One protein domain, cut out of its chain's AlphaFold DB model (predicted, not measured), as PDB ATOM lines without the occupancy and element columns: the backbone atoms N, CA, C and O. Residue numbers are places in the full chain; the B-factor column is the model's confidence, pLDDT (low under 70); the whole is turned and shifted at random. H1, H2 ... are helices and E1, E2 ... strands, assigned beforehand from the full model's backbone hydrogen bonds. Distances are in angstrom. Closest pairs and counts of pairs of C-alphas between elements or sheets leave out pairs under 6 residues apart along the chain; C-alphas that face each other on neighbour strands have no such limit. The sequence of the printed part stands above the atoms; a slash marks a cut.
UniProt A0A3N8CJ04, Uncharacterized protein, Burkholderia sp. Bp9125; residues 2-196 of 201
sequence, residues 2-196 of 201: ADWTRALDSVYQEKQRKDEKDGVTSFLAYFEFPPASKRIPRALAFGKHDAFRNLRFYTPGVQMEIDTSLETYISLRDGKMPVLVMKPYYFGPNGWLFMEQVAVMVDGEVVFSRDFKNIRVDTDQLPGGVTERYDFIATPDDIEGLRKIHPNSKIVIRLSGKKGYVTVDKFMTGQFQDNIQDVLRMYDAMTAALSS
ATOM      1  N   ALA A   2      10.062  19.436  85.583       85.88
ATOM      2  CA  ALA A   2      10.489  20.305  86.692       85.88
ATOM      3  C   ALA A   2      11.163  21.625  86.255       85.88
ATOM      4  O   ALA A   2      10.837  22.677  86.800       85.88
ATOM      5  N   ASP A   3      12.046  21.591  85.252       89.38
ATOM      6  CA  ASP A   3      12.721  22.808  84.777       89.38
ATOM      7  C   ASP A   3      11.783  23.752  84.014       89.38
ATOM      8  O   ASP A   3      11.866  24.962  84.189       89.38
ATOM      9  N   TRP A   4      10.833  23.211  83.243       92.88
ATOM     10  CA  TRP A   4       9.795  24.007  82.576       92.88
ATOM     11  C   TRP A   4       8.883  24.696  83.596       92.88
ATOM     12  O   TRP A   4       8.612  25.886  83.471       92.88
ATOM     13  N   THR A   5       8.459  23.977  84.642       92.06
ATOM     14  CA  THR A   5       7.643  24.551  85.720       92.06
ATOM     15  C   THR A   5       8.405  25.648  86.453       92.06
ATOM     16  O   THR A   5       7.882  26.741  86.607       92.06
ATOM     17  N   ARG A   6       9.675  25.410  86.813       92.94
ATOM     18  CA  ARG A   6      10.522  26.429  87.451       92.94
ATOM     19  C   ARG A   6      10.700  27.664  86.563       92.94
ATOM     20  O   ARG A   6      10.682  28.781  87.067       92.94
ATOM     21  N   ALA A   7      10.878  27.468  85.256       93.56
ATOM     22  CA  ALA A   7      10.971  28.564  84.302       93.56
ATOM     23  C   ALA A   7       9.660  29.362  84.238       93.56
ATOM     24  O   ALA A   7       9.700  30.587  84.292       93.56
ATOM     25  N   LEU A   8       8.504  28.693  84.206       94.00
ATOM     26  CA  LEU A   8       7.201  29.355  84.232       94.00
ATOM     27  C   LEU A   8       6.968  30.135  85.537       94.00
ATOM     28  O   LEU A   8       6.582  31.302  85.487       94.00
ATOM     29  N   ASP A   9       7.268  29.525  86.684       93.56
ATOM     30  CA  ASP A   9       7.115  30.128  88.016       93.56
ATOM     31  C   ASP A   9       8.036  31.346  88.221       93.56
ATOM     32  O   ASP A   9       7.805  32.169  89.105       93.56
ATOM     33  N   SER A  10       9.080  31.495  87.397       92.81
ATOM     34  CA  SER A  10       9.942  32.682  87.413       92.81
ATOM     35  C   SER A  10       9.310  33.912  86.748       92.81
ATOM     36  O   SER A  10       9.779  35.028  86.965       92.81
ATOM     37  N   VAL A  11       8.252  33.724  85.949       93.50
ATOM     38  CA  VAL A  11       7.621  34.788  85.147       93.50
ATOM     39  C   VAL A  11       6.500  35.498  85.904       93.50
ATOM     40  O   VAL A  11       6.276  36.693  85.702       93.50
ATOM     41  N   TYR A  12       5.770  34.781  86.757       94.75
ATOM     42  CA  TYR A  12       4.625  35.331  87.479       94.75
ATOM     43  C   TYR A  12       4.416  34.645  88.827       94.75
ATOM     44  O   TYR A  12       4.870  33.529  89.060       94.75
ATOM     45  N   GLN A  13       3.676  35.309  89.713       94.88
ATOM     46  CA  GLN A  13       3.246  34.742  90.991       94.88
ATOM     47  C   GLN A  13       1.750  34.433  90.975       94.88
ATOM     48  O   GLN A  13       0.938  35.289  90.612       94.88
ATOM     49  N   GLU A  14       1.379  33.240  91.434       95.62
ATOM     50  CA  GLU A  14      -0.018  32.871  91.675       95.62
ATOM     51  C   GLU A  14      -0.500  33.405  93.023       95.62
ATOM     52  O   GLU A  14       0.144  33.228  94.059       95.62
ATOM     53  N   LYS A  15      -1.673  34.040  93.031       95.06
ATOM     54  CA  LYS A  15      -2.394  34.441  94.246       95.06
ATOM     55  C   LYS A  15      -3.864  34.061  94.139       95.06
ATOM     56  O   LYS A  15      -4.354  33.775  93.055       95.06
ATOM     57  N   GLN A  16      -4.573  34.089  95.270       94.38
ATOM     58  CA  GLN A  16      -6.014  33.785  95.342       94.38
ATOM     59  C   GLN A  16      -6.382  32.463  94.650       94.38
ATOM     60  O   GLN A  16      -7.398  32.357  93.971       94.38
ATOM     61  N   ARG A  17      -5.518  31.455  94.805       96.75
ATOM     62  CA  ARG A  17      -5.724  30.141  94.212       96.75
ATOM     63  C   ARG A  17      -6.948  29.473  94.836       96.75
ATOM     64  O   ARG A  17      -7.039  29.381  96.061       96.75
ATOM     65  N   LYS A  18      -7.847  28.973  93.996       96.81
ATOM     66  CA  LYS A  18      -9.063  28.266  94.392       96.81
ATOM     67  C   LYS A  18      -9.208  26.989  93.570       96.81
ATOM     68  O   LYS A  18      -9.143  27.012  92.346       96.81
ATOM     69  N   ASP A  19      -9.374  25.876  94.271       95.31
ATOM     70  CA  ASP A  19      -9.717  24.585  93.678       95.31
ATOM     71  C   ASP A  19     -11.241  24.499  93.534       95.31
ATOM     72  O   ASP A  19     -11.972  24.678  94.515       95.31
ATOM     73  N   GLU A  20     -11.715  24.264  92.313       93.94
ATOM     74  CA  GLU A  20     -13.143  24.164  91.994       93.94
ATOM     75  C   GLU A  20     -13.703  22.743  92.224       93.94
ATOM     76  O   GLU A  20     -14.905  22.522  92.093       93.94
ATOM     77  N   LYS A  21     -12.861  21.792  92.669       92.25
ATOM     78  CA  LYS A  21     -13.188  20.385  92.987       92.25
ATOM     79  C   LYS A  21     -13.623  19.530  91.793       92.25
ATOM     80  O   LYS A  21     -14.181  18.450  91.980       92.25
ATOM     81  N   ASP A  22     -13.336  19.978  90.581       93.38
ATOM     82  CA  ASP A  22     -13.657  19.310  89.315       93.38
ATOM     83  C   ASP A  22     -12.418  19.143  88.412       93.38
ATOM     84  O   ASP A  22     -12.538  18.911  87.213       93.38
ATOM     85  N   GLY A  23     -11.213  19.268  88.983       93.75
ATOM     86  CA  GLY A  23      -9.954  19.261  88.232       93.75
ATOM     87  C   GLY A  23      -9.578  20.617  87.629       93.75
ATOM     88  O   GLY A  23      -8.558  20.709  86.941       93.75
ATOM     89  N   VAL A  24     -10.350  21.671  87.909       96.88
ATOM     90  CA  VAL A  24     -10.011  23.054  87.578       96.88
ATOM     91  C   VAL A  24      -9.484  23.792  88.806       96.88
ATOM     92  O   VAL A  24     -10.057  23.760  89.892       96.88
ATOM     93  N   THR A  25      -8.399  24.538  88.616       97.75
ATOM     94  CA  THR A  25      -7.931  25.552  89.567       97.75
ATOM     95  C   THR A  25      -8.050  26.939  88.944       97.75
ATOM     96  O   THR A  25      -7.546  27.161  87.844       97.75
ATOM     97  N   SER A  26      -8.663  27.886  89.653       97.19
ATOM     98  CA  SER A  26      -8.647  29.314  89.319       97.19
ATOM     99  C   SER A  26      -7.618  30.057  90.182       97.19
ATOM    100  O   SER A  26      -7.332  29.659  91.312       97.19
ATOM    101  N   PHE A  27      -6.991  31.101  89.642       96.88
ATOM    102  CA  PHE A  27      -5.986  31.903  90.347       96.88
ATOM    103  C   PHE A  27      -5.838  33.291  89.716       96.88
ATOM    104  O   PHE A  27      -6.315  33.552  88.616       96.88
ATOM    105  N   LEU A  28      -5.145  34.191  90.406       96.25
ATOM    106  CA  LEU A  28      -4.648  35.443  89.849       96.25
ATOM    107  C   LEU A  28      -3.154  35.313  89.554       96.25
ATOM    108  O   LEU A  28      -2.379  34.978  90.449       96.25
ATOM    109  N   ALA A  29      -2.755  35.609  88.322       96.12
ATOM    110  CA  ALA A  29      -1.367  35.627  87.882       96.12
ATOM    111  C   ALA A  29      -0.839  37.066  87.874       96.12
ATOM    112  O   ALA A  29      -1.315  37.909  87.111       96.12
ATOM    113  N   TYR A  30       0.143  37.342  88.730       94.88
ATOM    114  CA  TYR A  30       0.798  38.644  88.838       94.88
ATOM    115  C   TYR A  30       2.137  38.605  88.111       94.88
ATOM    116  O   TYR A  30       3.067  37.943  88.572       94.88
ATOM    117  N   PHE A  31       2.235  39.334  87.004       93.38
ATOM    118  CA  PHE A  31       3.463  39.482  86.232       93.38
ATOM    119  C   PHE A  31       4.189  40.736  86.688       93.38
ATOM    120  O   PHE A  31       3.584  41.809  86.766       93.38
ATOM    121  N   GLU A  32       5.483  40.613  86.959       87.50
ATOM    122  CA  GLU A  32       6.359  41.751  87.212       87.50
ATOM    123  C   GLU A  32       7.393  41.827  86.096       87.50
ATOM    124  O   GLU A  32       8.090  40.861  85.795       87.50
ATOM    125  N   PHE A  33       7.477  42.989  85.461       83.12
ATOM    126  CA  PHE A  33       8.394  43.222  84.360       83.12
ATOM    127  C   PHE A  33       9.491  44.181  84.814       83.12
ATOM    128  O   PHE A  33       9.193  45.137  85.541       83.12
ATOM    129  N   PRO A  34      10.741  43.998  84.351       71.81
ATOM    130  CA  PRO A  34      11.784  44.986  84.565       71.81
ATOM    131  C   PRO A  34      11.294  46.373  84.119       71.81
ATOM    132  O   PRO A  34      10.576  46.471  83.116       71.81
ATOM    133  N   PRO A  35      11.655  47.454  84.831       63.41
ATOM    134  CA  PRO A  35      11.274  48.807  84.451       63.41
ATOM    135  C   PRO A  35      11.964  49.185  83.132       63.41
ATOM    136  O   PRO A  35      13.063  49.726  83.118       63.41
ATOM    137  N   ALA A  36      11.320  48.871  82.010       53.97
ATOM    138  CA  ALA A  36      11.833  49.158  80.674       53.97
ATOM    139  C   ALA A  36      11.344  50.515  80.127       53.97
ATOM    140  O   ALA A  36      11.897  51.018  79.156       53.97
ATOM    141  N   SER A  37      10.309  51.130  80.720       51.34
ATOM    142  CA  SER A  37       9.798  52.466  80.353       51.34
ATOM    143  C   SER A  37       8.742  52.968  81.356       51.34
ATOM    144  O   SER A  37       8.387  52.251  82.286       51.34
ATOM    145  N   LYS A  38       8.201  54.183  81.146       51.97
ATOM    146  CA  LYS A  38       7.159  54.873  81.950       51.97
ATOM    147  C   LYS A  38       5.819  54.116  82.131       51.97
ATOM    148  O   LYS A  38       4.851  54.711  82.598       51.97
ATOM    149  N   ARG A  39       5.713  52.850  81.720       62.16
ATOM    150  CA  ARG A  39       4.496  52.034  81.859       62.16
ATOM    151  C   ARG A  39       4.442  51.352  83.223       62.16
ATOM    152  O   ARG A  39       5.465  51.167  83.877       62.16
ATOM    153  N   ILE A  40       3.241  50.936  83.626       64.75
ATOM    154  CA  ILE A  40       3.042  50.160  84.852       64.75
ATOM    155  C   ILE A  40       3.883  48.871  84.733       64.75
ATOM    156  O   ILE A  40       3.727  48.116  83.764       64.75
ATOM    157  N   PRO A  41       4.807  48.595  85.673       72.06
ATOM    158  CA  PRO A  41       5.739  47.467  85.588       72.06
ATOM    159  C   PRO A  41       5.067  46.121  85.899       72.06
ATOM    160  O   PRO A  41       5.741  45.148  86.215       72.06
ATOM    161  N   ARG A  42       3.734  46.060  85.848       83.25
ATOM    162  CA  ARG A  42       2.938  44.916  86.273       83.25
ATOM    163  C   ARG A  42       1.786  44.679  85.312       83.25
ATOM    164  O   ARG A  42       1.227  45.648  84.810       83.25
ATOM    165  N   ALA A  43       1.441  43.412  85.119       89.81
ATOM    166  CA  ALA A  43       0.185  42.988  84.510       89.81
ATOM    167  C   ALA A  43      -0.495  41.971  85.431       89.81
ATOM    168  O   ALA A  43       0.171  41.232  86.165       89.81
ATOM    169  N   LEU A  44      -1.823  41.957  85.397       92.94
ATOM    170  CA  LEU A  44      -2.654  41.011  86.129       92.94
ATOM    171  C   LEU A  44      -3.474  40.209  85.124       92.94
ATOM    172  O   LEU A  44      -4.157  40.792  84.283       92.94
ATOM    173  N   ALA A  45      -3.452  38.889  85.262       95.56
ATOM    174  CA  ALA A  45      -4.341  38.010  84.519       95.56
ATOM    175  C   ALA A  45      -5.150  37.111  85.451       95.56
ATOM    176  O   ALA A  45      -4.658  36.640  86.480       95.56
ATOM    177  N   PHE A  46      -6.384  36.835  85.047       96.12
ATOM    178  CA  PHE A  46      -7.161  35.732  85.587       96.12
ATOM    179  C   PHE A  46      -6.637  34.436  84.977       96.12
ATOM    180  O   PHE A  46      -6.592  34.274  83.757       96.12
ATOM    181  N   GLY A  47      -6.190  33.541  85.847       96.62
ATOM    182  CA  GLY A  47      -5.626  32.250  85.509       96.62
ATOM    183  C   GLY A  47      -6.624  31.120  85.726       96.62
ATOM    184  O   GLY A  47      -7.343  31.091  86.728       96.62
ATOM    185  N   LYS A  48      -6.635  30.159  84.803       97.19
ATOM    186  CA  LYS A  48      -7.348  28.884  84.949       97.19
ATOM    187  C   LYS A  48      -6.428  27.746  84.534       97.19
ATOM    188  O   LYS A  48      -5.865  27.805  83.449       97.19
ATOM    189  N   HIS A  49      -6.301  26.712  85.356       97.50
ATOM    190  CA  HIS A  49      -5.600  25.475  85.017       97.50
ATOM    191  C   HIS A  49      -6.587  24.308  84.999       97.50
ATOM    192  O   HIS A  49      -7.227  24.029  86.010       97.50
ATOM    193  N   ASP A  50      -6.707  23.651  83.850       97.12
ATOM    194  CA  ASP A  50      -7.455  22.411  83.652       97.12
ATOM    195  C   ASP A  50      -6.477  21.228  83.705       97.12
ATOM    196  O   ASP A  50      -5.694  21.012  82.773       97.12
ATOM    197  N   ALA A  51      -6.525  20.467  84.802       95.62
ATOM    198  CA  ALA A  51      -5.619  19.348  85.048       95.62
ATOM    199  C   ALA A  51      -5.888  18.135  84.142       95.62
ATOM    200  O   ALA A  51      -4.976  17.354  83.884       95.62
ATOM    201  N   PHE A  52      -7.106  17.972  83.608       95.12
ATOM    202  CA  PHE A  52      -7.399  16.889  82.660       95.12
ATOM    203  C   PHE A  52      -6.735  17.136  81.307       95.12
ATOM    204  O   PHE A  52      -6.336  16.196  80.617       95.12
ATOM    205  N   ARG A  53      -6.620  18.410  80.919       94.88
ATOM    206  CA  ARG A  53      -6.017  18.824  79.644       94.88
ATOM    207  C   ARG A  53      -4.558  19.257  79.773       94.88
ATOM    208  O   ARG A  53      -3.925  19.490  78.740       94.88
ATOM    209  N   ASN A  54      -4.045  19.366  81.002       95.75
ATOM    210  CA  ASN A  54      -2.764  19.993  81.338       95.75
ATOM    211  C   ASN A  54      -2.618  21.347  80.629       95.75
ATOM    212  O   ASN A  54      -1.670  21.584  79.875       95.75
ATOM    213  N   LEU A  55      -3.651  22.181  80.764       96.88
ATOM    214  CA  LEU A  55      -3.825  23.396  79.978       96.88
ATOM    215  C   LEU A  55      -4.125  24.578  80.887       96.88
ATOM    216  O   LEU A  55      -5.068  24.547  81.679       96.88
ATOM    217  N   ARG A  56      -3.330  25.632  80.742       97.81
ATOM    218  CA  ARG A  56      -3.493  26.897  81.445       97.81
ATOM    219  C   ARG A  56      -4.020  27.964  80.497       97.81
ATOM    220  O   ARG A  56      -3.645  28.006  79.325       97.81
ATOM    221  N   PHE A  57      -4.861  28.835  81.027       97.56
ATOM    222  CA  PHE A  57      -5.371  30.020  80.357       97.56
ATOM    223  C   PHE A  57      -5.033  31.248  81.190       97.56
ATOM    224  O   PHE A  57      -5.173  31.204  82.413       97.56
ATOM    225  N   TYR A  58      -4.619  32.325  80.528       97.62
ATOM    226  CA  TYR A  58      -4.332  33.611  81.156       97.62
ATOM    227  C   TYR A  58      -5.070  34.713  80.407       97.62
ATOM    228  O   TYR A  58      -4.747  35.016  79.257       97.62
ATOM    229  N   THR A  59      -6.042  35.317  81.078       95.56
ATOM    230  CA  THR A  59      -6.880  36.378  80.525       95.56
ATOM    231  C   THR A  59      -6.544  37.703  81.210       95.56
ATOM    232  O   THR A  59      -6.790  37.822  82.413       95.56
ATOM    233  N   PRO A  60      -5.960  38.693  80.507       91.94
ATOM    234  CA  PRO A  60      -5.721  40.013  81.082       91.94
ATOM    235  C   PRO A  60      -7.038  40.755  81.300       91.94
ATOM    236  O   PRO A  60      -7.911  40.753  80.430       91.94
ATOM    237  N   GLY A  61      -7.143  41.417  82.451       82.00
ATOM    238  CA  GLY A  61      -8.315  42.220  82.790       82.00
ATOM    239  C   GLY A  61      -9.613  41.411  82.883       82.00
ATOM    240  O   GLY A  61      -9.621  40.181  82.871       82.00
ATOM    241  N   VAL A  62     -10.737  42.113  83.021       76.06
ATOM    242  CA  VAL A  62     -12.067  41.491  83.016       76.06
ATOM    243  C   VAL A  62     -12.599  41.523  81.589       76.06
ATOM    244  O   VAL A  62     -12.837  42.598  81.046       76.06
ATOM    245  N   GLN A  63     -12.782  40.348  80.995       78.88
ATOM    246  CA  GLN A  63     -13.444  40.188  79.701       78.88
ATOM    247  C   GLN A  63     -14.933  39.957  79.924       78.88
ATOM    248  O   GLN A  63     -15.320  39.095  80.717       78.88
ATOM    249  N   MET A  64     -15.761  40.774  79.278       71.88
ATOM    250  CA  MET A  64     -17.210  40.731  79.420       71.88
ATOM    251  C   MET A  64     -17.839  40.484  78.054       71.88
ATOM    252  O   MET A  64     -17.871  41.369  77.204       71.88
ATOM    253  N   GLU A  65     -18.429  39.304  77.891       81.12
ATOM    254  CA  GLU A  65     -19.224  38.923  76.719       81.12
ATOM    255  C   GLU A  65     -20.635  39.535  76.783       81.12
ATOM    256  O   GLU A  65     -21.643  38.831  76.729       81.12
ATOM    257  N   ILE A  66     -20.703  40.849  76.997       82.25
ATOM    258  CA  ILE A  66     -21.960  41.607  77.115       82.25
ATOM    259  C   ILE A  66     -22.290  42.391  75.845       82.25
ATOM    260  O   ILE A  66     -23.445  42.747  75.638       82.25
ATOM    261  N   ASP A  67     -21.286  42.655  75.006       91.75
ATOM    262  CA  ASP A  67     -21.428  43.346  73.728       91.75
ATOM    263  C   ASP A  67     -20.373  42.833  72.739       91.75
ATOM    264  O   ASP A  67     -19.446  42.111  73.111       91.75
ATOM    265  N   THR A  68     -20.531  43.196  71.472       96.44
ATOM    266  CA  THR A  68     -19.627  42.858  70.377       96.44
ATOM    267  C   THR A  68     -18.203  43.330  70.681       96.44
ATOM    268  O   THR A  68     -17.976  44.506  70.950       96.44
ATOM    269  N   SER A  69     -17.227  42.424  70.621       96.31
ATOM    270  CA  SER A  69     -15.869  42.666  71.104       96.31
ATOM    271  C   SER A  69     -14.810  41.857  70.351       96.31
ATOM    272  O   SER A  69     -15.095  40.946  69.567       96.31
ATOM    273  N   LEU A  70     -13.549  42.218  70.586       96.06
ATOM    274  CA  LEU A  70     -12.393  41.394  70.254       96.06
ATOM    275  C   LEU A  70     -11.580  41.204  71.528       96.06
ATOM    276  O   LEU A  70     -11.044  42.159  72.084       96.06
ATOM    277  N   GLU A  71     -11.504  39.965  71.984       95.00
ATOM    278  CA  GLU A  71     -10.818  39.579  73.209       95.00
ATOM    279  C   GLU A  71      -9.545  38.794  72.894       95.00
ATOM    280  O   GLU A  71      -9.349  38.305  71.777       95.00
ATOM    281  N   THR A  72      -8.658  38.685  73.883       95.81
ATOM    282  CA  THR A  72      -7.411  37.920  73.755       95.81
ATOM    283  C   THR A  72      -7.054  37.192  75.036       95.81
ATOM    284  O   THR A  72      -7.325  37.670  76.135       95.81
ATOM    285  N   TYR A  73      -6.417  36.037  74.918       97.25
ATOM    286  CA  TYR A  73      -5.882  35.318  76.070       97.25
ATOM    287  C   TYR A  73      -4.678  34.477  75.663       97.25
ATOM    288  O   TYR A  73      -4.466  34.191  74.486       97.25
ATOM    289  N   ILE A  74      -3.876  34.066  76.641       98.38
ATOM    290  CA  ILE A  74      -2.790  33.110  76.415       98.38
ATOM    291  C   ILE A  74      -3.297  31.722  76.770       98.38
ATOM    292  O   ILE A  74      -3.827  31.519  77.863       98.38
ATOM    293  N   SER A  75      -3.090  30.762  75.874       98.19
ATOM    294  CA  SER A  75      -3.220  29.340  76.180       98.19
ATOM    295  C   SER A  75      -1.832  28.718  76.301       98.19
ATOM    296  O   SER A  75      -0.963  28.943  75.458       98.19
ATOM    297  N   LEU A  76      -1.603  27.946  77.358       97.75
ATOM    298  CA  LEU A  76      -0.321  27.315  77.642       97.75
ATOM    299  C   LEU A  76      -0.546  25.868  78.061       97.75
ATOM    300  O   LEU A  76      -1.020  25.596  79.162       97.75
ATOM    301  N   ARG A  77      -0.202  24.929  77.180       96.25
ATOM    302  CA  ARG A  77      -0.144  23.513  77.546       96.25
ATOM    303  C   ARG A  77       1.139  23.254  78.328       96.25
ATOM    304  O   ARG A  77       2.203  23.738  77.938       96.25
ATOM    305  N   ASP A  78       1.046  22.460  79.386       93.06
ATOM    306  CA  ASP A  78       2.202  22.106  80.202       93.06
ATOM    307  C   ASP A  78       3.323  21.486  79.346       93.06
ATOM    308  O   ASP A  78       3.094  20.619  78.495       93.06
ATOM    309  N   GLY A  79       4.552  21.970  79.542       92.75
ATOM    310  CA  GLY A  79       5.729  21.542  78.780       92.75
ATOM    311  C   GLY A  79       5.834  22.098  77.352       92.75
ATOM    312  O   GLY A  79       6.748  21.700  76.624       92.75
ATOM    313  N   LYS A  80       4.925  22.988  76.926       95.25
ATOM    314  CA  LYS A  80       4.907  23.610  75.588       95.25
ATOM    315  C   LYS A  80       5.109  25.129  75.662       95.25
ATOM    316  O   LYS A  80       5.285  25.692  76.742       95.25
ATOM    317  N   MET A  81       5.141  25.771  74.495       95.94
ATOM    318  CA  MET A  81       5.187  27.231  74.371       95.94
ATOM    319  C   MET A  81       3.792  27.840  74.528       95.94
ATOM    320  O   MET A  81       2.809  27.190  74.156       95.94
ATOM    321  N   PRO A  82       3.694  29.078  75.043       97.44
ATOM    322  CA  PRO A  82       2.435  29.804  75.051       97.44
ATOM    323  C   PRO A  82       1.989  30.085  73.616       97.44
ATOM    324  O   PRO A  82       2.808  30.307  72.721       97.44
ATOM    325  N   VAL A  83       0.678  30.124  73.411       97.94
ATOM    326  CA  VAL A  83       0.058  30.641  72.191       97.94
ATOM    327  C   VAL A  83      -0.868  31.792  72.555       97.94
ATOM    328  O   VAL A  83      -1.610  31.710  73.537       97.94
ATOM    329  N   LEU A  84      -0.811  32.871  71.777       98.12
ATOM    330  CA  LEU A  84      -1.778  33.956  71.874       98.12
ATOM    331  C   LEU A  84      -3.034  33.556  71.099       98.12
ATOM    332  O   LEU A  84      -2.946  33.162  69.936       98.12
ATOM    333  N   VAL A  85      -4.191  33.650  71.740       97.75
ATOM    334  CA  VAL A  85      -5.489  33.365  71.136       97.75
ATOM    335  C   VAL A  85      -6.275  34.658  71.019       97.75
ATOM    336  O   VAL A  85      -6.349  35.442  71.966       97.75
ATOM    337  N   MET A  86      -6.857  34.862  69.845       96.75
ATOM    338  CA  MET A  86      -7.808  35.925  69.557       96.75
ATOM    339  C   MET A  86      -9.219  35.352  69.620       96.75
ATOM    340  O   MET A  86      -9.464  34.242  69.145       96.75
ATOM    341  N   LYS A  87     -10.144  36.134  70.167       95.75
ATOM    342  CA  LYS A  87     -11.534  35.745  70.393       95.75
ATOM    343  C   LYS A  87     -12.469  36.878  69.961       95.75
ATOM    344  O   LYS A  87     -12.877  37.697  70.785       95.75
ATOM    345  N   PRO A  88     -12.753  37.024  68.656       96.44
ATOM    346  CA  PRO A  88     -13.880  37.821  68.194       96.44
ATOM    347  C   PRO A  88     -15.192  37.275  68.760       96.44
ATOM    348  O   PRO A  88     -15.473  36.073  68.698       96.44
ATOM    349  N   TYR A  89     -16.006  38.187  69.271       96.38
ATOM    350  CA  TYR A  89     -17.319  37.912  69.825       96.38
ATOM    351  C   TYR A  89     -18.314  38.910  69.236       96.38
ATOM    352  O   TYR A  89     -18.110  40.120  69.301       96.38
ATOM    353  N   TYR A  90     -19.395  38.415  68.652       96.81
ATOM    354  CA  TYR A  90     -20.498  39.234  68.166       96.81
ATOM    355  C   TYR A  90     -21.725  39.003  69.039       96.81
ATOM    356  O   TYR A  90     -22.101  37.856  69.281       96.81
ATOM    357  N   PHE A  91     -22.374  40.092  69.445       96.50
ATOM    358  CA  PHE A  91     -23.708  40.076  70.029       96.50
ATOM    359  C   PHE A  91     -24.664  40.884  69.151       96.50
ATOM    360  O   PHE A  91     -24.473  42.077  68.919       96.50
ATOM    361  N   GLY A  92     -25.700  40.213  68.651       95.69
ATOM    362  CA  GLY A  92     -26.681  40.775  67.735       95.69
ATOM    363  C   GLY A  92     -28.087  40.758  68.324       95.69
ATOM    364  O   GLY A  92     -28.754  39.725  68.215       95.69
ATOM    365  N   PRO A  93     -28.614  41.872  68.865       93.44
ATOM    366  CA  PRO A  93     -29.994  41.910  69.359       93.44
ATOM    367  C   PRO A  93     -31.020  41.685  68.236       93.44
ATOM    368  O   PRO A  93     -32.091  41.131  68.463       93.44
ATOM    369  N   ASN A  94     -30.663  42.057  67.002       92.44
ATOM    370  CA  ASN A  94     -31.532  41.981  65.823       92.44
ATOM    371  C   ASN A  94     -31.156  40.836  64.864       92.44
ATOM    372  O   ASN A  94     -31.588  40.817  63.710       92.44
ATOM    373  N   GLY A  95     -30.351  39.877  65.331       94.69
ATOM    374  CA  GLY A  95     -30.031  38.649  64.607       94.69
ATOM    375  C   GLY A  95     -28.577  38.504  64.161       94.69
ATOM    376  O   GLY A  95     -27.695  39.289  64.505       94.69
ATOM    377  N   TRP A  96     -28.354  37.429  63.405       96.19
ATOM    378  CA  TRP A  96     -27.040  36.896  63.039       96.19
ATOM    379  C   TRP A  96     -26.267  37.785  62.065       96.19
ATOM    380  O   TRP A  96     -26.839  38.235  61.069       96.19
ATOM    381  N   LEU A  97     -24.968  37.947  62.312       96.00
ATOM    382  CA  LEU A  97     -23.991  38.466  61.360       96.00
ATOM    383  C   LEU A  97     -23.536  37.359  60.392       96.00
ATOM    384  O   LEU A  97     -23.251  37.655  59.228       96.00
ATOM    385  N   PHE A  98     -23.523  36.103  60.861       95.19
ATOM    386  CA  PHE A  98     -22.808  34.981  60.249       95.19
ATOM    387  C   PHE A  98     -21.365  35.385  59.977       95.19
ATOM    388  O   PHE A  98     -20.966  35.565  58.826       95.19
ATOM    389  N   MET A  99     -20.652  35.645  61.066       95.62
ATOM    390  CA  MET A  99     -19.310  36.177  61.126       95.62
ATOM    391  C   MET A  99     -18.348  35.282  60.346       95.62
ATOM    392  O   MET A  99     -18.360  34.061  60.457       95.62
ATOM    393  N   GLU A 100     -17.507  35.917  59.547       96.44
ATOM    394  CA  GLU A 100     -16.575  35.271  58.625       96.44
ATOM    395  C   GLU A 100     -15.186  35.910  58.667       96.44
ATOM    396  O   GLU A 100     -14.226  35.332  58.163       96.44
ATOM    397  N   GLN A 101     -15.067  37.117  59.222       96.94
ATOM    398  CA  GLN A 101     -13.811  37.846  59.269       96.94
ATOM    399  C   GLN A 101     -13.755  38.786  60.472       96.94
ATOM    400  O   GLN A 101     -14.743  39.439  60.813       96.94
ATOM    401  N   VAL A 102     -12.560  38.934  61.041       97.75
ATOM    402  CA  VAL A 102     -12.205  40.047  61.928       97.75
ATOM    403  C   VAL A 102     -11.047  40.838  61.327       97.75
ATOM    404  O   VAL A 102     -10.124  40.255  60.761       97.75
ATOM    405  N   ALA A 103     -11.083  42.163  61.452       98.00
ATOM    406  CA  ALA A 103      -9.985  43.043  61.072       98.00
ATOM    407  C   ALA A 103      -9.760  44.137  62.120       98.00
ATOM    408  O   ALA A 103     -10.710  44.643  62.718       98.00
ATOM    409  N   VAL A 104      -8.498  44.522  62.306       98.31
ATOM    410  CA  VAL A 104      -8.070  45.619  63.175       98.31
ATOM    411  C   VAL A 104      -7.266  46.608  62.342       98.31
ATOM    412  O   VAL A 104      -6.286  46.254  61.682       98.31
ATOM    413  N   MET A 105      -7.696  47.863  62.385       98.38
ATOM    414  CA  MET A 105      -7.015  49.000  61.787       98.38
ATOM    415  C   MET A 105      -6.433  49.877  62.888       98.38
ATOM    416  O   MET A 105      -7.122  50.182  63.861       98.38
ATOM    417  N   VAL A 106      -5.185  50.297  62.714       97.88
ATOM    418  CA  VAL A 106      -4.451  51.182  63.620       97.88
ATOM    419  C   VAL A 106      -3.957  52.374  62.818       97.88
ATOM    420  O   VAL A 106      -3.275  52.207  61.814       97.88
ATOM    421  N   ASP A 107      -4.350  53.575  63.235       97.00
ATOM    422  CA  ASP A 107      -3.913  54.845  62.641       97.00
ATOM    423  C   ASP A 107      -4.106  54.921  61.108       97.00
ATOM    424  O   ASP A 107      -3.382  55.614  60.398       97.00
ATOM    425  N   GLY A 108      -5.137  54.233  60.599       96.69
ATOM    426  CA  GLY A 108      -5.504  54.187  59.177       96.69
ATOM    427  C   GLY A 108      -4.945  52.993  58.393       96.69
ATOM    428  O   GLY A 108      -5.358  52.784  57.255       96.69
ATOM    429  N   GLU A 109      -4.067  52.180  58.985       97.25
ATOM    430  CA  GLU A 109      -3.497  50.974  58.370       97.25
ATOM    431  C   GLU A 109      -4.163  49.711  58.936       97.25
ATOM    432  O   GLU A 109      -4.315  49.576  60.148       97.25
ATOM    433  N   VAL A 110      -4.566  48.761  58.085       97.31
ATOM    434  CA  VAL A 110      -5.033  47.444  58.554       97.31
ATOM    435  C   VAL A 110      -3.820  46.631  58.993       97.31
ATOM    436  O   VAL A 110      -3.038  46.188  58.158       97.31
ATOM    437  N   VAL A 111      -3.672  46.437  60.302       96.38
ATOM    438  CA  VAL A 111      -2.519  45.736  60.895       96.38
ATOM    439  C   VAL A 111      -2.790  44.259  61.140       96.38
ATOM    440  O   VAL A 111      -1.860  43.486  61.325       96.38
ATOM    441  N   PHE A 112      -4.061  43.865  61.154       91.69
ATOM    442  CA  PHE A 112      -4.481  42.494  61.394       91.69
ATOM    443  C   PHE A 112      -5.798  42.221  60.656       91.69
ATOM    444  O   PHE A 112      -6.717  43.042  60.680       91.69
ATOM    445  N   SER A 113      -5.892  41.071  59.987       95.50
ATOM    446  CA  SER A 113      -7.114  40.606  59.326       95.50
ATOM    447  C   SER A 113      -7.112  39.086  59.223       95.50
ATOM    448  O   SER A 113      -6.239  38.509  58.577       95.50
ATOM    449  N   ARG A 114      -8.134  38.440  59.786       95.31
ATOM    450  CA  ARG A 114      -8.310  36.986  59.751       95.31
ATOM    451  C   ARG A 114      -9.642  36.635  59.109       95.31
ATOM    452  O   ARG A 114     -10.684  37.043  59.613       95.31
ATOM    453  N   ASP A 115      -9.587  35.869  58.022       93.50
ATOM    454  CA  ASP A 115     -10.750  35.257  57.371       93.50
ATOM    455  C   ASP A 115     -10.930  33.823  57.902       93.50
ATOM    456  O   ASP A 115      -9.962  33.067  58.025       93.50
ATOM    457  N   PHE A 116     -12.164  33.474  58.250       88.69
ATOM    458  CA  PHE A 116     -12.593  32.170  58.748       88.69
ATOM    459  C   PHE A 116     -13.906  31.700  58.090       88.69
ATOM    460  O   PHE A 116     -14.641  30.906  58.672       88.69
ATOM    461  N   LYS A 117     -14.177  32.113  56.840       77.00
ATOM    462  CA  LYS A 117     -15.388  31.778  56.051       77.00
ATOM    463  C   LYS A 117     -15.779  30.304  56.000       77.00
ATOM    464  O   LYS A 117     -16.952  29.976  55.854       77.00
ATOM    465  N   ASN A 118     -14.793  29.417  56.090       76.75
ATOM    466  CA  ASN A 118     -14.984  27.970  55.977       76.75
ATOM    467  C   ASN A 118     -14.850  27.246  57.319       76.75
ATOM    468  O   ASN A 118     -14.735  26.021  57.355       76.75
ATOM    469  N   ILE A 119     -14.823  27.996  58.417       84.88
ATOM    470  CA  ILE A 119     -14.694  27.457  59.762       84.88
ATOM    471  C   ILE A 119     -16.041  27.595  60.459       84.88
ATOM    472  O   ILE A 119     -16.784  28.555  60.261       84.88
ATOM    473  N   ARG A 120     -16.380  26.589  61.263       85.19
ATOM    474  CA  ARG A 120     -17.581  26.636  62.085       85.19
ATOM    475  C   ARG A 120     -17.379  27.667  63.195       85.19
ATOM    476  O   ARG A 120     -16.555  27.457  64.078       85.19
ATOM    477  N   VAL A 121     -18.143  28.748  63.124       87.94
ATOM    478  CA  VAL A 121     -18.312  29.717  64.210       87.94
ATOM    479  C   VAL A 121     -19.320  29.147  65.203       87.94
ATOM    480  O   VAL A 121     -20.332  28.566  64.798       87.94
ATOM    481  N   ASP A 122     -19.037  29.286  66.493       91.88
ATOM    482  CA  ASP A 122     -19.957  28.872  67.543       91.88
ATOM    483  C   ASP A 122     -21.077  29.899  67.660       91.88
ATOM    484  O   ASP A 122     -20.834  31.102  67.750       91.88
ATOM    485  N   THR A 123     -22.314  29.421  67.636       92.88
ATOM    486  CA  THR A 123     -23.516  30.253  67.571       92.88
ATOM    487  C   THR A 123     -24.472  29.876  68.689       92.88
ATOM    488  O   THR A 123     -24.762  28.688  68.849       92.88
ATOM    489  N   ASP A 124     -25.018  30.862  69.396       93.88
ATOM    490  CA  ASP A 124     -26.023  30.637  70.441       93.88
ATOM    491  C   ASP A 124     -27.162  31.669  70.382       93.88
ATOM    492  O   ASP A 124     -26.948  32.829  70.020       93.88
ATOM    493  N   GLN A 125     -28.376  31.243  70.732       93.31
ATOM    494  CA  GLN A 125     -29.573  32.078  70.800       93.31
ATOM    495  C   GLN A 125     -29.902  32.371  72.264       93.31
ATOM    496  O   GLN A 125     -30.293  31.487  73.022       93.31
ATOM    497  N   LEU A 126     -29.826  33.644  72.642       90.50
ATOM    498  CA  LEU A 126     -30.170  34.128  73.974       90.50
ATOM    499  C   LEU A 126     -31.549  34.818  73.958       90.50
ATOM    500  O   LEU A 126     -32.013  35.248  72.896       90.50
ATOM    501  N   PRO A 127     -32.210  34.999  75.121       87.69
ATOM    502  CA  PRO A 127     -33.484  35.723  75.202       87.69
ATOM    503  C   PRO A 127     -33.448  37.162  74.656       87.69
ATOM    504  O   PRO A 127     -34.487  37.687  74.269       87.69
ATOM    505  N   GLY A 128     -32.273  37.802  74.627       88.88
ATOM    506  CA  GLY A 128     -32.088  39.190  74.177       88.88
ATOM    507  C   GLY A 128     -31.403  39.359  72.818       88.88
ATOM    508  O   GLY A 128     -31.123  40.490  72.432       88.88
ATOM    509  N   GLY A 129     -31.087  38.272  72.112       93.94
ATOM    510  CA  GLY A 129     -30.346  38.343  70.854       93.94
ATOM    511  C   GLY A 129     -29.595  37.062  70.534       93.94
ATOM    512  O   GLY A 129     -29.848  36.009  71.112       93.94
ATOM    513  N   VAL A 130     -28.651  37.155  69.610       96.00
ATOM    514  CA  VAL A 130     -27.799  36.035  69.203       96.00
ATOM    515  C   VAL A 130     -26.347  36.330  69.525       96.00
ATOM    516  O   VAL A 130     -25.948  37.495  69.546       96.00
ATOM    517  N   THR A 131     -25.556  35.287  69.748       96.44
ATOM    518  CA  THR A 131     -24.108  35.416  69.914       96.44
ATOM    519  C   THR A 131     -23.365  34.553  68.918       96.44
ATOM    520  O   THR A 131     -23.795  33.439  68.620       96.44
ATOM    521  N   GLU A 132     -22.246  35.064  68.421       95.94
ATOM    522  CA  GLU A 132     -21.337  34.331  67.545       95.94
ATOM    523  C   GLU A 132     -19.907  34.478  68.055       95.94
ATOM    524  O   GLU A 132     -19.486  35.579  68.411       95.94
ATOM    525  N   ARG A 133     -19.164  33.372  68.115       94.81
ATOM    526  CA  ARG A 133     -17.831  33.327  68.724       94.81
ATOM    527  C   ARG A 133     -16.901  32.459  67.908       94.81
ATOM    528  O   ARG A 133     -17.301  31.406  67.408       94.81
ATOM    529  N   TYR A 134     -15.653  32.881  67.800       94.69
ATOM    530  CA  TYR A 134     -14.639  32.067  67.156       94.69
ATOM    531  C   TYR A 134     -13.267  32.333  67.755       94.69
ATOM    532  O   TYR A 134     -12.764  33.446  67.669       94.69
ATOM    533  N   ASP A 135     -12.648  31.300  68.314       95.25
ATOM    534  CA  ASP A 135     -11.306  31.379  68.880       95.25
ATOM    535  C   ASP A 135     -10.283  30.884  67.853       95.25
ATOM    536  O   ASP A 135     -10.414  29.785  67.304       95.25
ATOM    537  N   PHE A 136      -9.227  31.663  67.614       95.62
ATOM    538  CA  PHE A 136      -8.116  31.243  66.760       95.62
ATOM    539  C   PHE A 136      -6.763  31.668  67.320       95.62
ATOM    540  O   PHE A 136      -6.615  32.703  67.968       95.62
ATOM    541  N   ILE A 137      -5.749  30.852  67.037       96.75
ATOM    542  CA  ILE A 137      -4.366  31.141  67.413       96.75
ATOM    543  C   ILE A 137      -3.837  32.258  66.509       96.75
ATOM    544  O   ILE A 137      -3.890  32.138  65.283       96.75
ATOM    545  N   ALA A 138      -3.314  33.321  67.116       96.81
ATOM    546  CA  ALA A 138      -2.644  34.400  66.406       96.81
ATOM    547  C   ALA A 138      -1.360  33.877  65.744       96.81
ATOM    548  O   ALA A 138      -0.538  33.217  66.387       96.81
ATOM    549  N   THR A 139      -1.170  34.171  64.459       96.06
ATOM    550  CA  THR A 139       0.085  33.853  63.760       96.06
ATOM    551  C   THR A 139       1.189  34.845  64.144       96.06
ATOM    552  O   THR A 139       0.883  35.924  64.651       96.06
ATOM    553  N   PRO A 140       2.473  34.549  63.869       95.69
ATOM    554  CA  PRO A 140       3.550  35.516  64.092       95.69
ATOM    555  C   PRO A 140       3.276  36.884  63.448       95.69
ATOM    556  O   PRO A 140       3.410  37.904  64.114       95.69
ATOM    557  N   ASP A 141       2.773  36.903  62.209       95.75
ATOM    558  CA  ASP A 141       2.403  38.147  61.519       95.75
ATOM    559  C   ASP A 141       1.256  38.902  62.213       95.75
ATOM    560  O   ASP A 141       1.272  40.132  62.256       95.75
ATOM    561  N   ASP A 142       0.289  38.186  62.807       95.94
ATOM    562  CA  ASP A 142      -0.777  38.823  63.590       95.94
ATOM    563  C   ASP A 142      -0.179  39.501  64.822       95.94
ATOM    564  O   ASP A 142      -0.522  40.638  65.132       95.94
ATOM    565  N   ILE A 143       0.723  38.806  65.520       97.25
ATOM    566  CA  ILE A 143       1.379  39.303  66.733       97.25
ATOM    567  C   ILE A 143       2.201  40.559  66.415       97.25
ATOM    568  O   ILE A 143       2.088  41.550  67.137       97.25
ATOM    569  N   GLU A 144       2.971  40.567  65.322       96.44
ATOM    570  CA  GLU A 144       3.706  41.762  64.879       96.44
ATOM    571  C   GLU A 144       2.766  42.924  64.524       96.44
ATOM    572  O   GLU A 144       3.025  44.073  64.890       96.44
ATOM    573  N   GLY A 145       1.640  42.641  63.866       96.19
ATOM    574  CA  GLY A 145       0.607  43.638  63.592       96.19
ATOM    575  C   GLY A 145       0.008  44.232  64.869       96.19
ATOM    576  O   GLY A 145      -0.088  45.452  65.015       96.19
ATOM    577  N   LEU A 146      -0.334  43.379  65.834       96.31
ATOM    578  CA  LEU A 146      -0.900  43.769  67.127       96.31
ATOM    579  C   LEU A 146       0.093  44.574  67.979       96.31
ATOM    580  O   LEU A 146      -0.326  45.459  68.725       96.31
ATOM    581  N   ARG A 147       1.406  44.358  67.827       96.12
ATOM    582  CA  ARG A 147       2.453  45.158  68.492       96.12
ATOM    583  C   ARG A 147       2.495  46.623  68.050       96.12
ATOM    584  O   ARG A 147       3.035  47.452  68.785       96.12
ATOM    585  N   LYS A 148       1.890  46.972  66.908       95.62
ATOM    586  CA  LYS A 148       1.723  48.373  66.476       95.62
ATOM    587  C   LYS A 148       0.718  49.146  67.343       95.62
ATOM    588  O   LYS A 148       0.658  50.370  67.264       95.62
ATOM    589  N   ILE A 149      -0.073  48.458  68.172       95.12
ATOM    590  CA  ILE A 149      -1.040  49.094  69.067       95.12
ATOM    591  C   ILE A 149      -0.313  49.739  70.252       95.12
ATOM    592  O   ILE A 149       0.395  49.097  71.034       95.12
ATOM    593  N   HIS A 150      -0.516  51.041  70.415       91.31
ATOM    594  CA  HIS A 150       0.014  51.836  71.519       91.31
ATOM    595  C   HIS A 150      -1.125  52.550  72.258       91.31
ATOM    596  O   HIS A 150      -2.205  52.691  71.692       91.31
ATOM    597  N   PRO A 151      -0.918  53.068  73.487       88.81
ATOM    598  CA  PRO A 151      -1.981  53.710  74.273       88.81
ATOM    599  C   PRO A 151      -2.681  54.890  73.582       88.81
ATOM    600  O   PRO A 151      -3.811  55.213  73.913       88.81
ATOM    601  N   ASN A 152      -2.014  55.535  72.619       91.31
ATOM    602  CA  ASN A 152      -2.550  56.686  71.884       91.31
ATOM    603  C   ASN A 152      -2.986  56.346  70.450       91.31
ATOM    604  O   ASN A 152      -3.361  57.249  69.702       91.31
ATOM    605  N   SER A 153      -2.907  55.076  70.051       94.12
ATOM    606  CA  SER A 153      -3.309  54.631  68.718       94.12
ATOM    607  C   SER A 153      -4.805  54.822  68.500       94.12
ATOM    608  O   SER A 153      -5.614  54.561  69.394       94.12
ATOM    609  N   LYS A 154      -5.191  55.223  67.287       96.62
ATOM    610  CA  LYS A 154      -6.589  55.206  66.845       96.62
ATOM    611  C   LYS A 154      -6.908  53.826  66.294       96.62
ATOM    612  O   LYS A 154      -6.437  53.472  65.216       96.62
ATOM    613  N   ILE A 155      -7.710  53.064  67.029       97.81
ATOM    614  CA  ILE A 155      -8.059  51.689  66.670       97.81
ATOM    615  C   ILE A 155      -9.487  51.634  66.136       97.81
ATOM    616  O   ILE A 155     -10.394  52.253  66.693       97.81
ATOM    617  N   VAL A 156      -9.682  50.869  65.067       98.19
ATOM    618  CA  VAL A 156     -11.000  50.458  64.579       98.19
ATOM    619  C   VAL A 156     -10.991  48.945  64.427       98.19
ATOM    620  O   VAL A 156     -10.145  48.399  63.721       98.19
ATOM    621  N   ILE A 157     -11.942  48.272  65.070       98.31
ATOM    622  CA  ILE A 157     -12.101  46.819  64.991       98.31
ATOM    623  C   ILE A 157     -13.404  46.525  64.257       98.31
ATOM    624  O   ILE A 157     -14.449  47.096  64.579       98.31
ATOM    625  N   ARG A 158     -13.351  45.644  63.261       98.38
ATOM    626  CA  ARG A 158     -14.508  45.283  62.444       98.38
ATOM    627  C   ARG A 158     -14.704  43.779  62.414       98.38
ATOM    628  O   ARG A 158     -13.788  43.048  62.042       98.38
ATOM    629  N   LEU A 159     -15.923  43.351  62.726       97.88
ATOM    630  CA  LEU A 159     -16.410  42.001  62.473       97.88
ATOM    631  C   LEU A 159     -17.248  42.038  61.199       97.88
ATOM    632  O   LEU A 159     -18.147  42.870  61.072       97.88
ATOM    633  N   SER A 160     -16.943  41.173  60.239       97.62
ATOM    634  CA  SER A 160     -17.676  41.080  58.973       97.62
ATOM    635  C   SER A 160     -18.223  39.673  58.791       97.62
ATOM    636  O   SER A 160     -17.614  38.703  59.240       97.62
ATOM    637  N   GLY A 161     -19.372  39.565  58.138       96.12
ATOM    638  CA  GLY A 161     -20.057  38.306  57.887       96.12
ATOM    639  C   GLY A 161     -21.032  38.404  56.721       96.12
ATOM    640  O   GLY A 161     -21.112  39.426  56.032       96.12
ATOM    641  N   LYS A 162     -21.825  37.353  56.510       94.88
ATOM    642  CA  LYS A 162     -22.750  37.269  55.362       94.88
ATOM    643  C   LYS A 162     -23.807  38.373  55.344       94.88
ATOM    644  O   LYS A 162     -24.330  38.689  54.278       94.88
ATOM    645  N   LYS A 163     -24.144  38.951  56.503       94.62
ATOM    646  CA  LYS A 163     -25.126  40.045  56.618       94.62
ATOM    647  C   LYS A 163     -24.518  41.448  56.697       94.62
ATOM    648  O   LYS A 163     -25.222  42.393  57.040       94.62
ATOM    649  N   GLY A 164     -23.238  41.605  56.357       96.00
ATOM    650  CA  GLY A 164     -22.558  42.898  56.332       96.00
ATOM    651  C   GLY A 164     -21.431  42.968  57.352       96.00
ATOM    652  O   GLY A 164     -20.640  42.036  57.473       96.00
ATOM    653  N   TYR A 165     -21.319  44.088  58.062       97.38
ATOM    654  CA  TYR A 165     -20.275  44.283  59.062       97.38
ATOM    655  C   TYR A 165     -20.774  45.094  60.254       97.38
ATOM    656  O   TYR A 165     -21.673  45.926  60.130       97.38
ATOM    657  N   VAL A 166     -20.123  44.886  61.394       97.62
ATOM    658  CA  VAL A 166     -20.281  45.681  62.610       97.62
ATOM    659  C   VAL A 166     -18.910  46.191  63.029       97.62
ATOM    660  O   VAL A 166     -17.905  45.484  62.949       97.62
ATOM    661  N   THR A 167     -18.863  47.459  63.425       98.19
ATOM    662  CA  THR A 167     -17.668  48.049  64.033       98.19
ATOM    663  C   THR A 167     -17.838  47.967  65.539       98.19
ATOM    664  O   THR A 167     -18.870  48.402  66.046       98.19
ATOM    665  N   VAL A 168     -16.851  47.391  66.221       97.38
ATOM    666  CA  VAL A 168     -16.821  47.314  67.687       97.38
ATOM    667  C   VAL A 168     -16.890  48.733  68.243       97.38
ATOM    668  O   VAL A 168     -16.238  49.643  67.721       97.38
ATOM    669  N   ASP A 169     -17.698  48.944  69.276       96.06
ATOM    670  CA  ASP A 169     -17.868  50.268  69.851       96.06
ATOM    671  C   ASP A 169     -16.571  50.767  70.517       96.06
ATOM    672  O   ASP A 169     -15.593  50.042  70.729       96.06
ATOM    673  N   LYS A 170     -16.548  52.060  70.846       95.19
ATOM    674  CA  LYS A 170     -15.355  52.719  71.382       95.19
ATOM    675  C   LYS A 170     -14.948  52.187  72.761       95.19
ATOM    676  O   LYS A 170     -13.755  52.167  73.058       95.19
ATOM    677  N   PHE A 171     -15.907  51.800  73.599       93.69
ATOM    678  CA  PHE A 171     -15.628  51.279  74.930       93.69
ATOM    679  C   PHE A 171     -14.974  49.899  74.833       93.69
ATOM    680  O   PHE A 171     -13.881  49.721  75.373       93.69
ATOM    681  N   MET A 172     -15.553  48.974  74.062       95.06
ATOM    682  CA  MET A 172     -14.965  47.643  73.862       95.06
ATOM    683  C   MET A 172     -13.634  47.703  73.096       95.06
ATOM    684  O   MET A 172     -12.693  46.979  73.420       95.06
ATOM    685  N   THR A 173     -13.489  48.634  72.148       95.50
ATOM    686  CA  THR A 173     -12.203  48.892  71.472       95.50
ATOM    687  C   THR A 173     -11.131  49.400  72.445       95.50
ATOM    688  O   THR A 173      -9.976  48.985  72.354       95.50
ATOM    689  N   GLY A 174     -11.497  50.267  73.397       93.62
ATOM    690  CA  GLY A 174     -10.591  50.739  74.448       93.62
ATOM    691  C   GLY A 174     -10.154  49.614  75.389       93.62
ATOM    692  O   GLY A 174      -8.967  49.477  75.667       93.62
ATOM    693  N   GLN A 175     -11.081  48.741  75.799       92.50
ATOM    694  CA  GLN A 175     -10.731  47.554  76.588       92.50
ATOM    695  C   GLN A 175      -9.755  46.638  75.844       92.50
ATOM    696  O   GLN A 175      -8.783  46.160  76.429       92.50
ATOM    697  N   PHE A 176      -9.980  46.412  74.548       94.56
ATOM    698  CA  PHE A 176      -9.046  45.654  73.720       94.56
ATOM    699  C   PHE A 176      -7.662  46.316  73.667       94.56
ATOM    700  O   PHE A 176      -6.660  45.621  73.818       94.56
ATOM    701  N   GLN A 177      -7.593  47.641  73.495       94.19
ATOM    702  CA  GLN A 177      -6.339  48.402  73.448       94.19
ATOM    703  C   GLN A 177      -5.500  48.258  74.722       94.19
ATOM    704  O   GLN A 177      -4.272  48.157  74.642       94.19
ATOM    705  N   ASP A 178      -6.145  48.255  75.884       89.75
ATOM    706  CA  ASP A 178      -5.465  48.058  77.163       89.75
ATOM    707  C   ASP A 178      -5.030  46.591  77.318       89.75
ATOM    708  O   ASP A 178      -3.854  46.303  77.561       89.75
ATOM    709  N   ASN A 179      -5.946  45.653  77.063       91.81
ATOM    710  CA  ASN A 179      -5.710  44.221  77.245       91.81
ATOM    711  C   ASN A 179      -4.639  43.657  76.300       91.81
ATOM    712  O   ASN A 179      -3.835  42.826  76.723       91.81
ATOM    713  N   ILE A 180      -4.594  44.096  75.037       94.75
ATOM    714  CA  ILE A 180      -3.632  43.570  74.057       94.75
ATOM    715  C   ILE A 180      -2.188  43.914  74.440       94.75
ATOM    716  O   ILE A 180      -1.266  43.135  74.209       94.75
ATOM    717  N   GLN A 181      -1.962  45.059  75.079       92.25
ATOM    718  CA  GLN A 181      -0.617  45.437  75.506       92.25
ATOM    719  C   GLN A 181      -0.136  44.562  76.664       92.25
ATOM    720  O   GLN A 181       1.022  44.140  76.675       92.25
ATOM    721  N   ASP A 182      -1.020  44.262  77.612       93.06
ATOM    722  CA  ASP A 182      -0.699  43.371  78.721       93.06
ATOM    723  C   ASP A 182      -0.524  41.928  78.240       93.06
ATOM    724  O   ASP A 182       0.457  41.281  78.616       93.06
ATOM    725  N   VAL A 183      -1.395  41.436  77.348       95.69
ATOM    726  CA  VAL A 183      -1.286  40.070  76.814       95.69
ATOM    727  C   VAL A 183       0.022  39.848  76.071       95.69
ATOM    728  O   VAL A 183       0.663  38.822  76.281       95.69
ATOM    729  N   LEU A 184       0.465  40.817  75.265       95.69
ATOM    730  CA  LEU A 184       1.716  40.715  74.518       95.69
ATOM    731  C   LEU A 184       2.925  40.692  75.459       95.69
ATOM    732  O   LEU A 184       3.815  39.865  75.287       95.69
ATOM    733  N   ARG A 185       2.933  41.519  76.512       93.88
ATOM    734  CA  ARG A 185       4.014  41.502  77.513       93.88
ATOM    735  C   ARG A 185       4.080  40.181  78.270       93.88
ATOM    736  O   ARG A 185       5.171  39.657  78.487       93.88
ATOM    737  N   MET A 186       2.929  39.646  78.678       95.50
ATOM    738  CA  MET A 186       2.852  38.337  79.331       95.50
ATOM    739  C   MET A 186       3.327  37.228  78.386       95.50
ATOM    740  O   MET A 186       4.131  36.386  78.786       95.50
ATOM    741  N   TYR A 187       2.881  37.263  77.128       97.00
ATOM    742  CA  TYR A 187       3.259  36.309  76.089       97.00
ATOM    743  C   TYR A 187       4.769  36.316  75.835       97.00
ATOM    744  O   TYR A 187       5.393  35.254  75.844       97.00
ATOM    745  N   ASP A 188       5.369  37.497  75.677       95.38
ATOM    746  CA  ASP A 188       6.805  37.657  75.445       95.38
ATOM    747  C   ASP A 188       7.622  37.156  76.645       95.38
ATOM    748  O   ASP A 188       8.602  36.430  76.469       95.38
ATOM    749  N   ALA A 189       7.199  37.476  77.874       94.44
ATOM    750  CA  ALA A 189       7.890  37.038  79.086       94.44
ATOM    751  C   ALA A 189       7.838  35.511  79.271       94.44
ATOM    752  O   ALA A 189       8.864  34.887  79.553       94.44
ATOM    753  N   MET A 190       6.672  34.893  79.049       95.62
ATOM    754  CA  MET A 190       6.539  33.432  79.065       95.62
ATOM    755  C   MET A 190       7.369  32.782  77.956       95.62
ATOM    756  O   MET A 190       8.085  31.814  78.204       95.62
ATOM    757  N   THR A 191       7.307  33.320  76.739       95.50
ATOM    758  CA  THR A 191       8.062  32.810  75.588       95.50
ATOM    759  C   THR A 191       9.562  32.848  75.866       95.50
ATOM    760  O   THR A 191      10.250  31.847  75.664       95.50
ATOM    761  N   ALA A 192      10.071  33.964  76.395       93.25
ATOM    762  CA  ALA A 192      11.477  34.110  76.743       93.25
ATOM    763  C   ALA A 192      11.920  33.059  77.775       93.25
ATOM    764  O   ALA A 192      12.896  32.345  77.532       93.25
ATOM    765  N   ALA A 193      11.175  32.898  78.873       92.94
ATOM    766  CA  ALA A 193      11.513  31.947  79.934       92.94
ATOM    767  C   ALA A 193      11.455  30.476  79.477       92.94
ATOM    768  O   ALA A 193      12.283  29.651  79.878       92.94
ATOM    769  N   LEU A 194      10.492  30.135  78.616       93.62
ATOM    770  CA  LEU A 194      10.230  28.751  78.209       93.62
ATOM    771  C   LEU A 194      11.015  28.302  76.970       93.62
ATOM    772  O   LEU A 194      11.152  27.098  76.749       93.62
ATOM    773  N   SER A 195      11.577  29.235  76.197       89.25
ATOM    774  CA  SER A 195      12.317  28.964  74.952       89.25
ATOM    775  C   SER A 195      13.421  27.903  75.085       89.25
ATOM    776  O   SER A 195      13.621  27.111  74.168       89.25
ATOM    777  N   SER A 196      14.097  27.841  76.237       82.81
ATOM    778  CA  SER A 196      15.201  26.903  76.509       82.81
ATOM    779  C   SER A 196      14.773  25.627  77.250       82.81
ATOM    780  O   SER A 196      15.617  24.799  77.581       82.81
TER     781      SER A 196
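AT A GLANCE: This is residues 2 to 196 of the 201 residues of an uncharacterized protein of Burkholderia sp. Bp9125 (UniProt A0A3N8CJ04). What is the main picture? A long, strongly twisted sheet of eight strands curls round the long helix H3, and a smaller sheet of four strands is partly face to face with it near E6, a sandwich with the strands crossed at 59 degrees. H1 packs on residues 190 to 194 of H3, and short H2 packs on E8 of the smaller sheet. What are its parts and size? The printed part has 195 residues with three named helices and twelve named strands, in the order H1, E1 to E10, H2, E11, E12, H3, class mixed. Both sheets are antiparallel, E1 E2 E3 E4 E5 E6 E10 E9 and E8 E7 E11 E12, in a compact whole with a radius of gyration of the C-alphas of 17.3 A and spans of 50 by 41 by 28 A.

HOW THE PARTS SIT: What makes the larger sheet? In order across it are E1, residues 12 to 19, E2, 24 to 32, E3, 42 to 50, E4, 55 to 60, E5, 69 to 77, E6, 83 to 92, E10, 129 to 133, and E9, 122 to 126. E1 to E6 form a meander, each strand the antiparallel neighbour of the one before; within hydrogen-bond range are, for instance, N 15 and O 28, 2.8 A, and N 71 and O 87, 2.9 A. E6 is staggered, pairing with E5 over residues 83 to 89 and with E10 over 89 to 92, where N 90 and O 132 are 2.8 A apart. Which helices are near? H3, residues 170 to 194, is on this sheet in two layers, a helix on one face, and its closest C-alphas to E5 are Met 172 and Ser 69, 5.8 A. H1, residues 2 to 9, touches H3 at the C-alphas of Ala 7 and Ala 193, 5.6 A, opposite ways at a shallow tilt of 33 degrees, only just short of steep. What of the smaller sheet? It holds E8, residues 109 to 115, E7, 99 to 106, E11, 155 to 161, and E12, 164 to 167; N 103 and O 158 of E7 and E11 are 2.9 A apart. The closest C-alphas of E6 and E7 are Pro 88 and Val 102, 6.9 A. H2, residues 140 to 146, is over E8 at a height over the sheet of 8.9 A, on the same face as H3. How are the helix backbones? Every O i to N i+4 pair is within hydrogen-bond range in H1 and H2, and 20 of 21 in H3.

IN THESE COORDINATES: Where are the anchors? C-alpha 2 of H1 is at (10.489, 20.305, 86.692), and C-alpha 194 of H3 at (10.230, 28.751, 78.209). Which elements are long? H3 measures 35.7 A, E6 28.9 A and E5 25.6 A.

THE WHOLE: How far does it reach? The C-alphas of Asp 3 and Asn 94, the two farthest apart, are 51.8 A apart. Is it whole and sure? The printed part has no cut and no long link, and residues 35 to 40 have pLDDT under 70.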